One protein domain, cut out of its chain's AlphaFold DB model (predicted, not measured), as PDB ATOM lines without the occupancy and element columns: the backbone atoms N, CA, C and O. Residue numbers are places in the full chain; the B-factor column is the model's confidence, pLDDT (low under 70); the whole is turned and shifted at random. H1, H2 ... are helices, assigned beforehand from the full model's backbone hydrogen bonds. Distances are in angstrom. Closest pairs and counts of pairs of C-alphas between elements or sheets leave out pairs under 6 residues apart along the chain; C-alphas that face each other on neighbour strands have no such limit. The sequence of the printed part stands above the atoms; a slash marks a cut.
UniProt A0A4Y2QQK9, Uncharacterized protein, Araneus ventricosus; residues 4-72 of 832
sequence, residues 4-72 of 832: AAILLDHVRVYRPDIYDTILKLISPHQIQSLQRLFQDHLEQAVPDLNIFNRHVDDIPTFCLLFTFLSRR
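AT A GLANCE: This is residues 4 to 72 of the 832 residues of an uncharacterized protein of Araneus ventricosus (UniProt A0A4Y2QQK9). H1, H2 and H5 pack together into a compact core, with H2 and H5 side by side and H1 crossing both at a slant. The longest helix, H3, packs on H1 and runs crosswise to H2 and H5, while the short H4 lies at the far end of the longest axis from the link between H2 and H3, reached through a stretch, residues 44 to 50, that sticks out. The printed part has 69 residues with five named helices, H1 to H5 in order along the chain, and no named strand; its class is all helix. It is compact, with a radius of gyration of the C-alphas of 11.2 A, and its C-alphas span 32 by 25 by 17 A.

HOW THE PARTS SIT: H1, residues 4 to 14, is the hub and touches three other helices. It touches H2, residues 16 to 26, at a steep tilt of 45 degrees, opposite ways; their closest C-alphas, those of Arg 12 and Tyr 19, are 5.3 A apart. It also touches H3, residues 31 to 45, at a steep tilt of 63 degrees, opposite ways, and the closest C-alphas are those of Ala 4 and Gln 39, at 5.0 A. H5, residues 59 to 70, touches H1 with residues 59 to 63 alone, at a steep tilt of 55 degrees, opposite ways; the closest C-alphas, of Val 11 and Pro 60, are 5.2 A apart. H2 and H5 touch at a shallow tilt of 10 degrees, the same way, with the C-alphas of Ile 22 and Leu 64 closest at 6.0 A. The packing is mostly crossed, with one shallow tilt among four touching pairs. H3 is close to but not clearly touching H5, about perpendicular at 83 degrees, the closest C-alphas being those of Leu 34 and Thr 67 at 7.5 A. H4, residues 50 to 54, touches no helix; it is only just apart from H1, at 8.4 A. In H1, H2, H4 and H5 every O i to N i+4 pair is within hydrogen-bond range, and in H3 10 of 11 are.

IN THESE COORDINATES: H1 begins at C-alpha 4 (-36.154, -24.770, 50.872) and is 15.3 A long from first to last C-alpha. H2 measures 15.2 A. H3 is 20.6 A long and ends at C-alpha 45 (-38.126, -12.763, 54.674). H4 measures 6.5 A. H5 is 16.0 A long and ends at C-alpha 70 (-39.655, -16.211, 40.997).

THE WHOLE: The two C-alphas farthest apart, those of Pro 28 and Arg 54, are 32.8 A apart. The printed part has no cut, and the four links between helices are tight. The mean pLDDT of the printed part is 96.7, and no printed residue is under 70.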
ATOM      1  N   ALA A   4     -35.607 -24.695  52.223       97.69
ATOM      2  CA  ALA A   4     -36.154 -24.770  50.872       97.69
ATOM      3  C   ALA A   4     -36.125 -26.189  50.280       97.69
ATOM      4  O   ALA A   4     -37.031 -26.554  49.531       97.69
ATOM      5  N   ALA A   5     -35.112 -26.999  50.612       98.06
ATOM      6  CA  ALA A   5     -35.056 -28.393  50.179       98.06
ATOM      7  C   ALA A   5     -36.103 -29.241  50.915       98.06
ATOM      8  O   ALA A   5     -36.813 -30.001  50.266       98.06
ATOM      9  N   ILE A   6     -36.253 -29.053  52.233       97.94
ATOM     10  CA  ILE A   6     -37.274 -29.734  53.048       97.94
ATOM     11  C   ILE A   6     -38.690 -29.379  52.569       97.94
ATOM     12  O   ILE A   6     -39.508 -30.275  52.379       97.94
ATOM     13  N   LEU A   7     -38.982 -28.097  52.323       98.06
ATOM     14  CA  LEU A   7     -40.297 -27.664  51.840       98.06
ATOM     15  C   LEU A   7     -40.595 -28.209  50.437       98.06
ATOM     16  O   LEU A   7     -41.682 -28.731  50.214       98.06
ATOM     17  N   LEU A   8     -39.646 -28.151  49.496       98.12
ATOM     18  CA  LEU A   8     -39.859 -28.704  48.152       98.12
ATOM     19  C   LEU A   8     -39.969 -30.238  48.151       98.12
ATOM     20  O   LEU A   8     -40.715 -30.777  47.335       98.12
ATOM     21  N   ASP A   9     -39.297 -30.937  49.070       98.19
ATOM     22  CA  ASP A   9     -39.467 -32.384  49.241       98.19
ATOM     23  C   ASP A   9     -40.816 -32.737  49.887       98.19
ATOM     24  O   ASP A   9     -41.483 -33.677  49.460       98.19
ATOM     25  N   HIS A  10     -41.295 -31.922  50.831       98.00
ATOM     26  CA  HIS A  10     -42.659 -32.027  51.346       98.00
ATOM     27  C   HIS A  10     -43.689 -31.880  50.210       98.00
ATOM     28  O   HIS A  10     -44.569 -32.726  50.072       98.00
ATOM     29  N   VAL A  11     -43.548 -30.890  49.319       98.44
ATOM     30  CA  VAL A  11     -44.433 -30.786  48.139       98.44
ATOM     31  C   VAL A  11     -44.306 -32.013  47.230       98.44
ATOM     32  O   VAL A  11     -45.322 -32.538  46.787       98.44
ATOM     33  N   ARG A  12     -43.089 -32.526  46.996       98.19
ATOM     34  CA  ARG A  12     -42.857 -33.741  46.193       98.19
ATOM     35  C   ARG A  12     -43.582 -34.973  46.744       98.19
ATOM     36  O   ARG A  12     -44.073 -35.774  45.956       98.19
ATOM     37  N   VAL A  13     -43.631 -35.126  48.069       98.00
ATOM     38  CA  VAL A  13     -44.250 -36.279  48.747       98.00
ATOM     39  C   VAL A  13     -45.767 -36.124  48.884       98.00
ATOM     40  O   VAL A  13     -46.495 -37.066  48.584       98.00
ATOM     41  N   TYR A  14     -46.254 -34.957  49.317       97.94
ATOM     42  CA  TYR A  14     -47.668 -34.758  49.669       97.94
ATOM     43  C   TYR A  14     -48.528 -34.209  48.515       97.94
ATOM     44  O   TYR A  14     -49.734 -34.451  48.493       97.94
ATOM     45  N   ARG A  15     -47.943 -33.486  47.547       98.06
ATOM     46  CA  ARG A  15     -48.635 -32.899  46.376       98.06
ATOM     47  C   ARG A  15     -47.777 -32.981  45.099       98.06
ATOM     48  O   ARG A  15     -47.322 -31.952  44.581       98.06
ATOM     49  N   PRO A  16     -47.542 -34.196  44.562       97.94
ATOM     50  CA  PRO A  16     -46.715 -34.396  43.369       97.94
ATOM     51  C   PRO A  16     -47.260 -33.677  42.123       97.94
ATOM     52  O   PRO A  16     -46.483 -33.278  41.263       97.94
ATOM     53  N   ASP A  17     -48.569 -33.432  42.049       97.62
ATOM     54  CA  ASP A  17     -49.231 -32.626  41.017       97.62
ATOM     55  C   ASP A  17     -48.748 -31.161  41.003       97.62
ATOM     56  O   ASP A  17     -48.476 -30.576  39.945       97.62
ATOM     57  N   ILE A  18     -48.567 -30.584  42.192       98.12
ATOM     58  CA  ILE A  18     -48.006 -29.245  42.375       98.12
ATOM     59  C   ILE A  18     -46.494 -29.270  42.128       98.12
ATOM     60  O   ILE A  18     -45.975 -28.367  41.470       98.12
ATOM     61  N   TYR A  19     -45.787 -30.316  42.566       98.38
ATOM     62  CA  TYR A  19     -44.350 -30.474  42.310       98.38
ATOM     63  C   TYR A  19     -44.025 -30.555  40.807       98.38
ATOM     64  O   TYR A  19     -43.160 -29.829  40.318       98.38
ATOM     65  N   ASP A  20     -44.778 -31.344  40.041       97.69
ATOM     66  CA  ASP A  20     -44.679 -31.407  38.578       97.69
ATOM     67  C   ASP A  20     -44.987 -30.059  37.916       97.69
ATOM     68  O   ASP A  20     -44.383 -29.699  36.902       97.69
ATOM     69  N   THR A  21     -45.922 -29.292  38.478       97.56
ATOM     70  CA  THR A  21     -46.245 -27.942  38.000       97.56
ATOM     71  C   THR A  21     -45.096 -26.967  38.278       97.56
ATOM     72  O   THR A  21     -44.726 -26.198  37.391       97.56
ATOM     73  N   ILE A  22     -44.449 -27.059  39.444       97.81
ATOM     74  CA  ILE A  22     -43.217 -26.325  39.772       97.81
ATOM     75  C   ILE A  22     -42.097 -26.682  38.778       97.81
ATOM     76  O   ILE A  22     -41.501 -25.774  38.196       97.81
ATOM     77  N   LEU A  23     -41.863 -27.972  38.500       97.06
ATOM     78  CA  LEU A  23     -40.874 -28.423  37.510       97.06
ATOM     79  C   LEU A  23     -41.163 -27.874  36.101       97.06
ATOM     80  O   LEU A  23     -40.256 -27.372  35.431       97.06
ATOM     81  N   LYS A  24     -42.428 -27.896  35.659       96.25
ATOM     82  CA  LYS A  24     -42.861 -27.314  34.372       96.25
ATOM     83  C   LYS A  24     -42.653 -25.794  34.319       96.25
ATOM     84  O   LYS A  24     -42.291 -25.277  33.265       96.25
ATOM     85  N   LEU A  25     -42.844 -25.082  35.434       95.81
ATOM     86  CA  LEU A  25     -42.669 -23.625  35.527       95.81
ATOM     87  C   LEU A  25     -41.203 -23.174  35.536       95.81
ATOM     88  O   LEU A  25     -40.920 -22.087  35.023       95.81
ATOM     89  N   ILE A  26     -40.292 -23.971  36.109       96.06
ATOM     90  CA  ILE A  26     -38.852 -23.664  36.121       96.06
ATOM     91  C   ILE A  26     -38.100 -24.206  34.903       96.06
ATOM     92  O   ILE A  26     -37.015 -23.710  34.621       96.06
ATOM     93  N   SER A  27     -38.641 -25.179  34.163       92.69
ATOM     94  CA  SER A  27     -37.990 -25.755  32.976       92.69
ATOM     95  C   SER A  27     -37.477 -24.665  32.008       92.69
ATOM     96  O   SER A  27     -38.235 -23.753  31.656       92.69
ATOM     97  N   PRO A  28     -36.198 -24.701  31.575       92.69
ATOM     98  CA  PRO A  28     -35.237 -25.807  31.652       92.69
ATOM     99  C   PRO A  28     -34.295 -25.763  32.874       92.69
ATOM    100  O   PRO A  28     -33.277 -26.455  32.878       92.69
ATOM    101  N   HIS A  29     -34.567 -24.930  33.883       92.75
ATOM    102  CA  HIS A  29     -33.710 -24.815  35.070       92.75
ATOM    103  C   HIS A  29     -33.798 -26.047  35.962       92.75
ATOM    104  O   HIS A  29     -34.834 -26.702  36.066       92.75
ATOM    105  N   GLN A  30     -32.692 -26.339  36.639       96.00
ATOM    106  CA  GLN A  30     -32.620 -27.414  37.620       96.00
ATOM    107  C   GLN A  30     -33.337 -27.004  38.915       96.00
ATOM    108  O   GLN A  30     -33.311 -25.834  39.303       96.00
ATOM    109  N   ILE A  31     -33.927 -27.967  39.632       96.56
ATOM    110  CA  ILE A  31     -34.626 -27.705  40.904       96.56
ATOM    111  C   ILE A  31     -33.698 -27.073  41.958       96.56
ATOM    112  O   ILE A  31     -34.138 -26.249  42.753       96.56
ATOM    113  N   GLN A  32     -32.393 -27.348  41.888       97.12
ATOM    114  CA  GLN A  32     -31.346 -26.735  42.711       97.12
ATOM    115  C   GLN A  32     -31.257 -25.209  42.535       97.12
ATOM    116  O   GLN A  32     -30.931 -24.494  43.484       97.12
ATOM    117  N   SER A  33     -31.574 -24.683  41.346       95.00
ATOM    118  CA  SER A  33     -31.646 -23.237  41.099       95.00
ATOM    119  C   SER A  33     -32.835 -22.599  41.822       95.00
ATOM    120  O   SER A  33     -32.717 -21.472  42.300       95.00
ATOM    121  N   LEU A  34     -33.957 -23.322  41.945       96.38
ATOM    122  CA  LEU A  34     -35.096 -22.902  42.763       96.38
ATOM    123  C   LEU A  34     -34.799 -23.051  44.254       96.38
ATOM    124  O   LEU A  34     -35.059 -22.112  44.994       96.38
ATOM    125  N   GLN A  35     -34.203 -24.165  44.685       97.56
ATOM    126  CA  GLN A  35     -33.846 -24.406  46.087       97.56
ATOM    127  C   GLN A  35     -32.969 -23.286  46.658       97.56
ATOM    128  O   GLN A  35     -33.311 -22.753  47.707       97.56
ATOM    129  N   ARG A  36     -31.907 -22.858  45.956       96.06
ATOM    130  CA  ARG A  36     -31.062 -21.727  46.403       96.06
ATOM    131  C   ARG A  36     -31.852 -20.425  46.509       96.06
ATOM    132  O   ARG A  36     -31.905 -19.819  47.568       96.06
ATOM    133  N   LEU A  37     -32.532 -20.043  45.430       96.44
ATOM    134  CA  LEU A  37     -33.272 -18.782  45.346       96.44
ATOM    135  C   LEU A  37     -34.464 -18.720  46.325       96.44
ATOM    136  O   LEU A  37     -34.895 -17.633  46.716       96.44
ATOM    137  N   PHE A  38     -34.994 -19.880  46.715       97.75
ATOM    138  CA  PHE A  38     -36.001 -20.037  47.758       97.75
ATOM    139  C   PHE A  38     -35.374 -19.986  49.157       97.75
ATOM    140  O   PHE A  38     -35.904 -19.285  50.011       97.75
ATOM    141  N   GLN A  39     -34.219 -20.623  49.374       97.75
ATOM    142  CA  GLN A  39     -33.464 -20.554  50.631       97.75
ATOM    143  C   GLN A  39     -33.063 -19.106  50.956       97.75
ATOM    144  O   GLN A  39     -33.377 -18.630  52.045       97.75
ATOM    145  N   ASP A  40     -32.515 -18.375  49.976       96.12
ATOM    146  CA  ASP A  40     -32.202 -16.940  50.077       96.12
ATOM    147  C   ASP A  40     -33.423 -16.121  50.544       96.12
ATOM    148  O   ASP A  40     -33.297 -15.174  51.320       96.12
ATOM    149  N   HIS A  41     -34.623 -16.467  50.062       96.69
ATOM    150  CA  HIS A  41     -35.857 -15.775  50.430       96.69
ATOM    151  C   HIS A  41     -36.353 -16.154  51.828       96.69
ATOM    152  O   HIS A  41     -36.776 -15.270  52.569       96.69
ATOM    153  N   LEU A  42     -36.291 -17.437  52.195       96.94
ATOM    154  CA  LEU A  42     -36.664 -17.906  53.529       96.94
ATOM    155  C   LEU A  42     -35.795 -17.231  54.599       96.94
ATOM    156  O   LEU A  42     -36.334 -16.680  55.553       96.94
ATOM    157  N   GLU A  43     -34.478 -17.179  54.393       96.38
ATOM    158  CA  GLU A  43     -33.529 -16.544  55.320       96.38
ATOM    159  C   GLU A  43     -33.702 -15.019  55.429       96.38
ATOM    160  O   GLU A  43     -33.473 -14.450  56.495       96.38
ATOM    161  N   GLN A  44     -34.122 -14.343  54.354       96.44
ATOM    162  CA  GLN A  44     -34.289 -12.882  54.335       96.44
ATOM    163  C   GLN A  44     -35.686 -12.398  54.753       96.44
ATOM    164  O   GLN A  44     -35.818 -11.257  55.194       96.44
ATOM    165  N   ALA A  45     -36.733 -13.211  54.569       96.31
ATOM    166  CA  ALA A  45     -38.126 -12.763  54.674       96.31
ATOM    167  C   ALA A  45     -39.016 -13.594  55.613       96.31
ATOM    168  O   ALA A  45     -40.112 -13.136  55.937       96.31
ATOM    169  N   VAL A  46     -38.585 -14.778  56.068       96.31
ATOM    170  CA  VAL A  46     -39.366 -15.630  56.982       96.31
ATOM    171  C   VAL A  46     -38.657 -15.719  58.342       96.31
ATOM    172  O   VAL A  46     -37.815 -16.592  58.539       96.31
ATOM    173  N   PRO A  47     -38.983 -14.836  59.311       94.12
ATOM    174  CA  PRO A  47     -38.259 -14.745  60.585       94.12
ATOM    175  C   PRO A  47     -38.497 -15.934  61.531       94.12
ATOM    176  O   PRO A  47     -37.748 -16.107  62.489       94.12
ATOM    177  N   ASP A  48     -39.526 -16.749  61.281       97.19
ATOM    178  CA  ASP A  48     -39.782 -18.008  61.982       97.19
ATOM    179  C   ASP A  48     -40.234 -19.088  60.990       97.19
ATOM    180  O   ASP A  48     -41.350 -19.048  60.470       97.19
ATOM    181  N   LEU A  49     -39.387 -20.095  60.764       96.75
ATOM    182  CA  LEU A  49     -39.710 -21.240  59.907       96.75
ATOM    183  C   LEU A  49     -40.783 -22.164  60.518       96.75
ATOM    184  O   LEU A  49     -41.396 -22.942  59.787       96.75
ATOM    185  N   ASN A  50     -41.088 -22.056  61.819       96.25
ATOM    186  CA  ASN A  50     -42.193 -22.798  62.436       96.25
ATOM    187  C   ASN A  50     -43.576 -22.287  62.000       96.25
ATOM    188  O   ASN A  50     -44.588 -22.861  62.403       96.25
ATOM    189  N   ILE A  51     -43.659 -21.249  61.160       96.81
ATOM    190  CA  ILE A  51     -44.899 -20.932  60.445       96.81
ATOM    191  C   ILE A  51     -45.329 -22.091  59.531       96.81
ATOM    192  O   ILE A  51     -46.503 -22.441  59.529       96.81
ATOM    193  N   PHE A  52     -44.396 -22.777  58.860       97.62
ATOM    194  CA  PHE A  52     -44.717 -23.922  57.993       97.62
ATOM    195  C   PHE A  52     -45.183 -25.146  58.790       97.62
ATOM    196  O   PHE A  52     -46.094 -25.842  58.362       97.62
ATOM    197  N   ASN A  53     -44.657 -25.344  60.003       96.69
ATOM    198  CA  ASN A  53     -45.140 -26.375  60.934       96.69
ATOM    199  C   ASN A  53     -46.568 -26.099  61.449       96.69
ATOM    200  O   ASN A  53     -47.225 -27.009  61.945       96.69
ATOM    201  N   ARG A  54     -47.046 -24.849  61.353       97.38
ATOM    202  CA  ARG A  54     -48.417 -24.431  61.703       97.38
ATOM    203  C   ARG A  54     -49.364 -24.396  60.496       97.38
ATOM    204  O   ARG A  54     -50.572 -24.364  60.691       97.38
ATOM    205  N   HIS A  55     -48.811 -24.408  59.286       97.44
ATOM    206  CA  HIS A  55     -49.496 -24.224  58.005       97.44
ATOM    207  C   HIS A  55     -49.020 -25.280  56.996       97.44
ATOM    208  O   HIS A  55     -48.582 -24.960  55.891       97.44
ATOM    209  N   VAL A  56     -49.042 -26.552  57.408       97.56
ATOM    210  CA  VAL A  56     -48.474 -27.665  56.630       97.56
ATOM    211  C   VAL A  56     -49.210 -27.827  55.296       97.56
ATOM    212  O   VAL A  56     -48.573 -27.897  54.246       97.56
ATOM    213  N   ASP A  57     -50.542 -27.773  55.323       97.25
ATOM    214  CA  ASP A  57     -51.397 -27.896  54.136       97.25
ATOM    215  C   ASP A  57     -51.225 -26.731  53.136       97.25
ATOM    216  O   ASP A  57     -51.486 -26.892  51.943       97.25
ATOM    217  N   ASP A  58     -50.721 -25.577  53.593       97.81
ATOM    218  CA  ASP A  58     -50.433 -24.407  52.755       97.81
ATOM    219  C   ASP A  58     -49.058 -24.489  52.055       97.81
ATOM    220  O   ASP A  58     -48.821 -23.758  51.087       97.81
ATOM    221  N   ILE A  59     -48.140 -25.372  52.493       98.12
ATOM    222  CA  ILE A  59     -46.773 -25.491  51.937       98.12
ATOM    223  C   ILE A  59     -46.773 -25.690  50.405       98.12
ATOM    224  O   ILE A  59     -46.015 -24.987  49.726       98.12
ATOM    225  N   PRO A  60     -47.601 -26.574  49.807       98.44
ATOM    226  CA  PRO A  60     -47.670 -26.739  48.353       98.44
ATOM    227  C   PRO A  60     -48.070 -25.457  47.621       98.44
ATOM    228  O   PRO A  60     -47.404 -25.054  46.663       98.44
ATOM    229  N   THR A  61     -49.105 -24.776  48.112       97.81
ATOM    230  CA  THR A  61     -49.602 -23.508  47.562       97.81
ATOM    231  C   THR A  61     -48.537 -22.414  47.659       97.81
ATOM    232  O   THR A  61     -48.275 -21.711  46.681       97.81
ATOM    233  N   PHE A  62     -47.853 -22.313  48.802       97.88
ATOM    234  CA  PHE A  62     -46.763 -21.366  49.027       97.88
ATOM    235  C   PHE A  62     -45.577 -21.602  48.079       97.88
ATOM    236  O   PHE A  62     -45.133 -20.667  47.411       97.88
ATOM    237  N   CYS A  63     -45.100 -22.844  47.944       98.06
ATOM    238  CA  CYS A  63     -44.012 -23.197  47.027       98.06
ATOM    239  C   CYS A  63     -44.370 -22.918  45.555       98.06
ATOM    240  O   CYS A  63     -43.528 -22.442  44.786       98.06
ATOM    241  N   LEU A  64     -45.622 -23.168  45.153       97.94
ATOM    242  CA  LEU A  64     -46.107 -22.884  43.802       97.94
ATOM    243  C   LEU A  64     -46.170 -21.375  43.526       97.94
ATOM    244  O   LEU A  64     -45.625 -20.911  42.522       97.94
ATOM    245  N   LEU A  65     -46.766 -20.597  44.434       97.56
ATOM    246  CA  LEU A  65     -46.821 -19.133  44.346       97.56
ATOM    247  C   LEU A  65     -45.418 -18.518  44.332       97.56
ATOM    248  O   LEU A  65     -45.126 -17.661  43.493       97.56
ATOM    249  N   PHE A  66     -44.516 -18.997  45.193       97.62
ATOM    250  CA  PHE A  66     -43.122 -18.565  45.206       97.62
ATOM    251  C   PHE A  66     -42.420 -18.854  43.870       97.62
ATOM    252  O   PHE A  66     -41.697 -17.999  43.354       97.62
ATOM    253  N   THR A  67     -42.682 -20.017  43.267       97.25
ATOM    254  CA  THR A  67     -42.165 -20.384  41.940       97.25
ATOM    255  C   THR A  67     -42.708 -19.457  40.848       97.25
ATOM    256  O   THR A  67     -41.932 -18.953  40.036       97.25
ATOM    257  N   PHE A  68     -44.011 -19.156  40.848       96.50
ATOM    258  CA  PHE A  68     -44.627 -18.212  39.905       96.50
ATOM    259  C   PHE A  68     -44.033 -16.800  40.009       96.50
ATOM    260  O   PHE A  68     -43.674 -16.210  38.986       96.50
ATOM    261  N   LEU A  69     -43.882 -16.265  41.225       95.25
ATOM    262  CA  LEU A  69     -43.262 -14.956  41.462       95.25
ATOM    263  C   LEU A  69     -41.784 -14.952  41.036       95.25
ATOM    264  O   LEU A  69     -41.312 -14.020  40.376       95.25
ATOM    265  N   SER A  70     -41.067 -16.034  41.339       94.06
ATOM    266  CA  SER A  70     -39.655 -16.211  40.997       94.06
ATOM    267  C   SER A  70     -39.405 -16.539  39.523       94.06
ATOM    268  O   SER A  70     -38.280 -16.377  39.059       94.06
ATOM    269  N   ARG A  71     -40.431 -16.876  38.725       90.44
ATOM    270  CA  ARG A  71     -40.328 -17.114  37.268       90.44
ATOM    271  C   ARG A  71     -39.757 -15.927  36.476       90.44
ATOM    272  O   ARG A  71     -39.289 -16.109  35.354       90.44
ATOM    273  N   ARG A  72     -39.757 -14.716  37.050       84.94
ATOM    274  CA  ARG A  72     -39.072 -13.528  36.494       84.94
ATOM    275  C   ARG A  72     -37.572 -13.456  36.821       84.94
ATOM    276  O   ARG A  72     -36.845 -12.764  36.120       84.94
TER     277      ARG A  72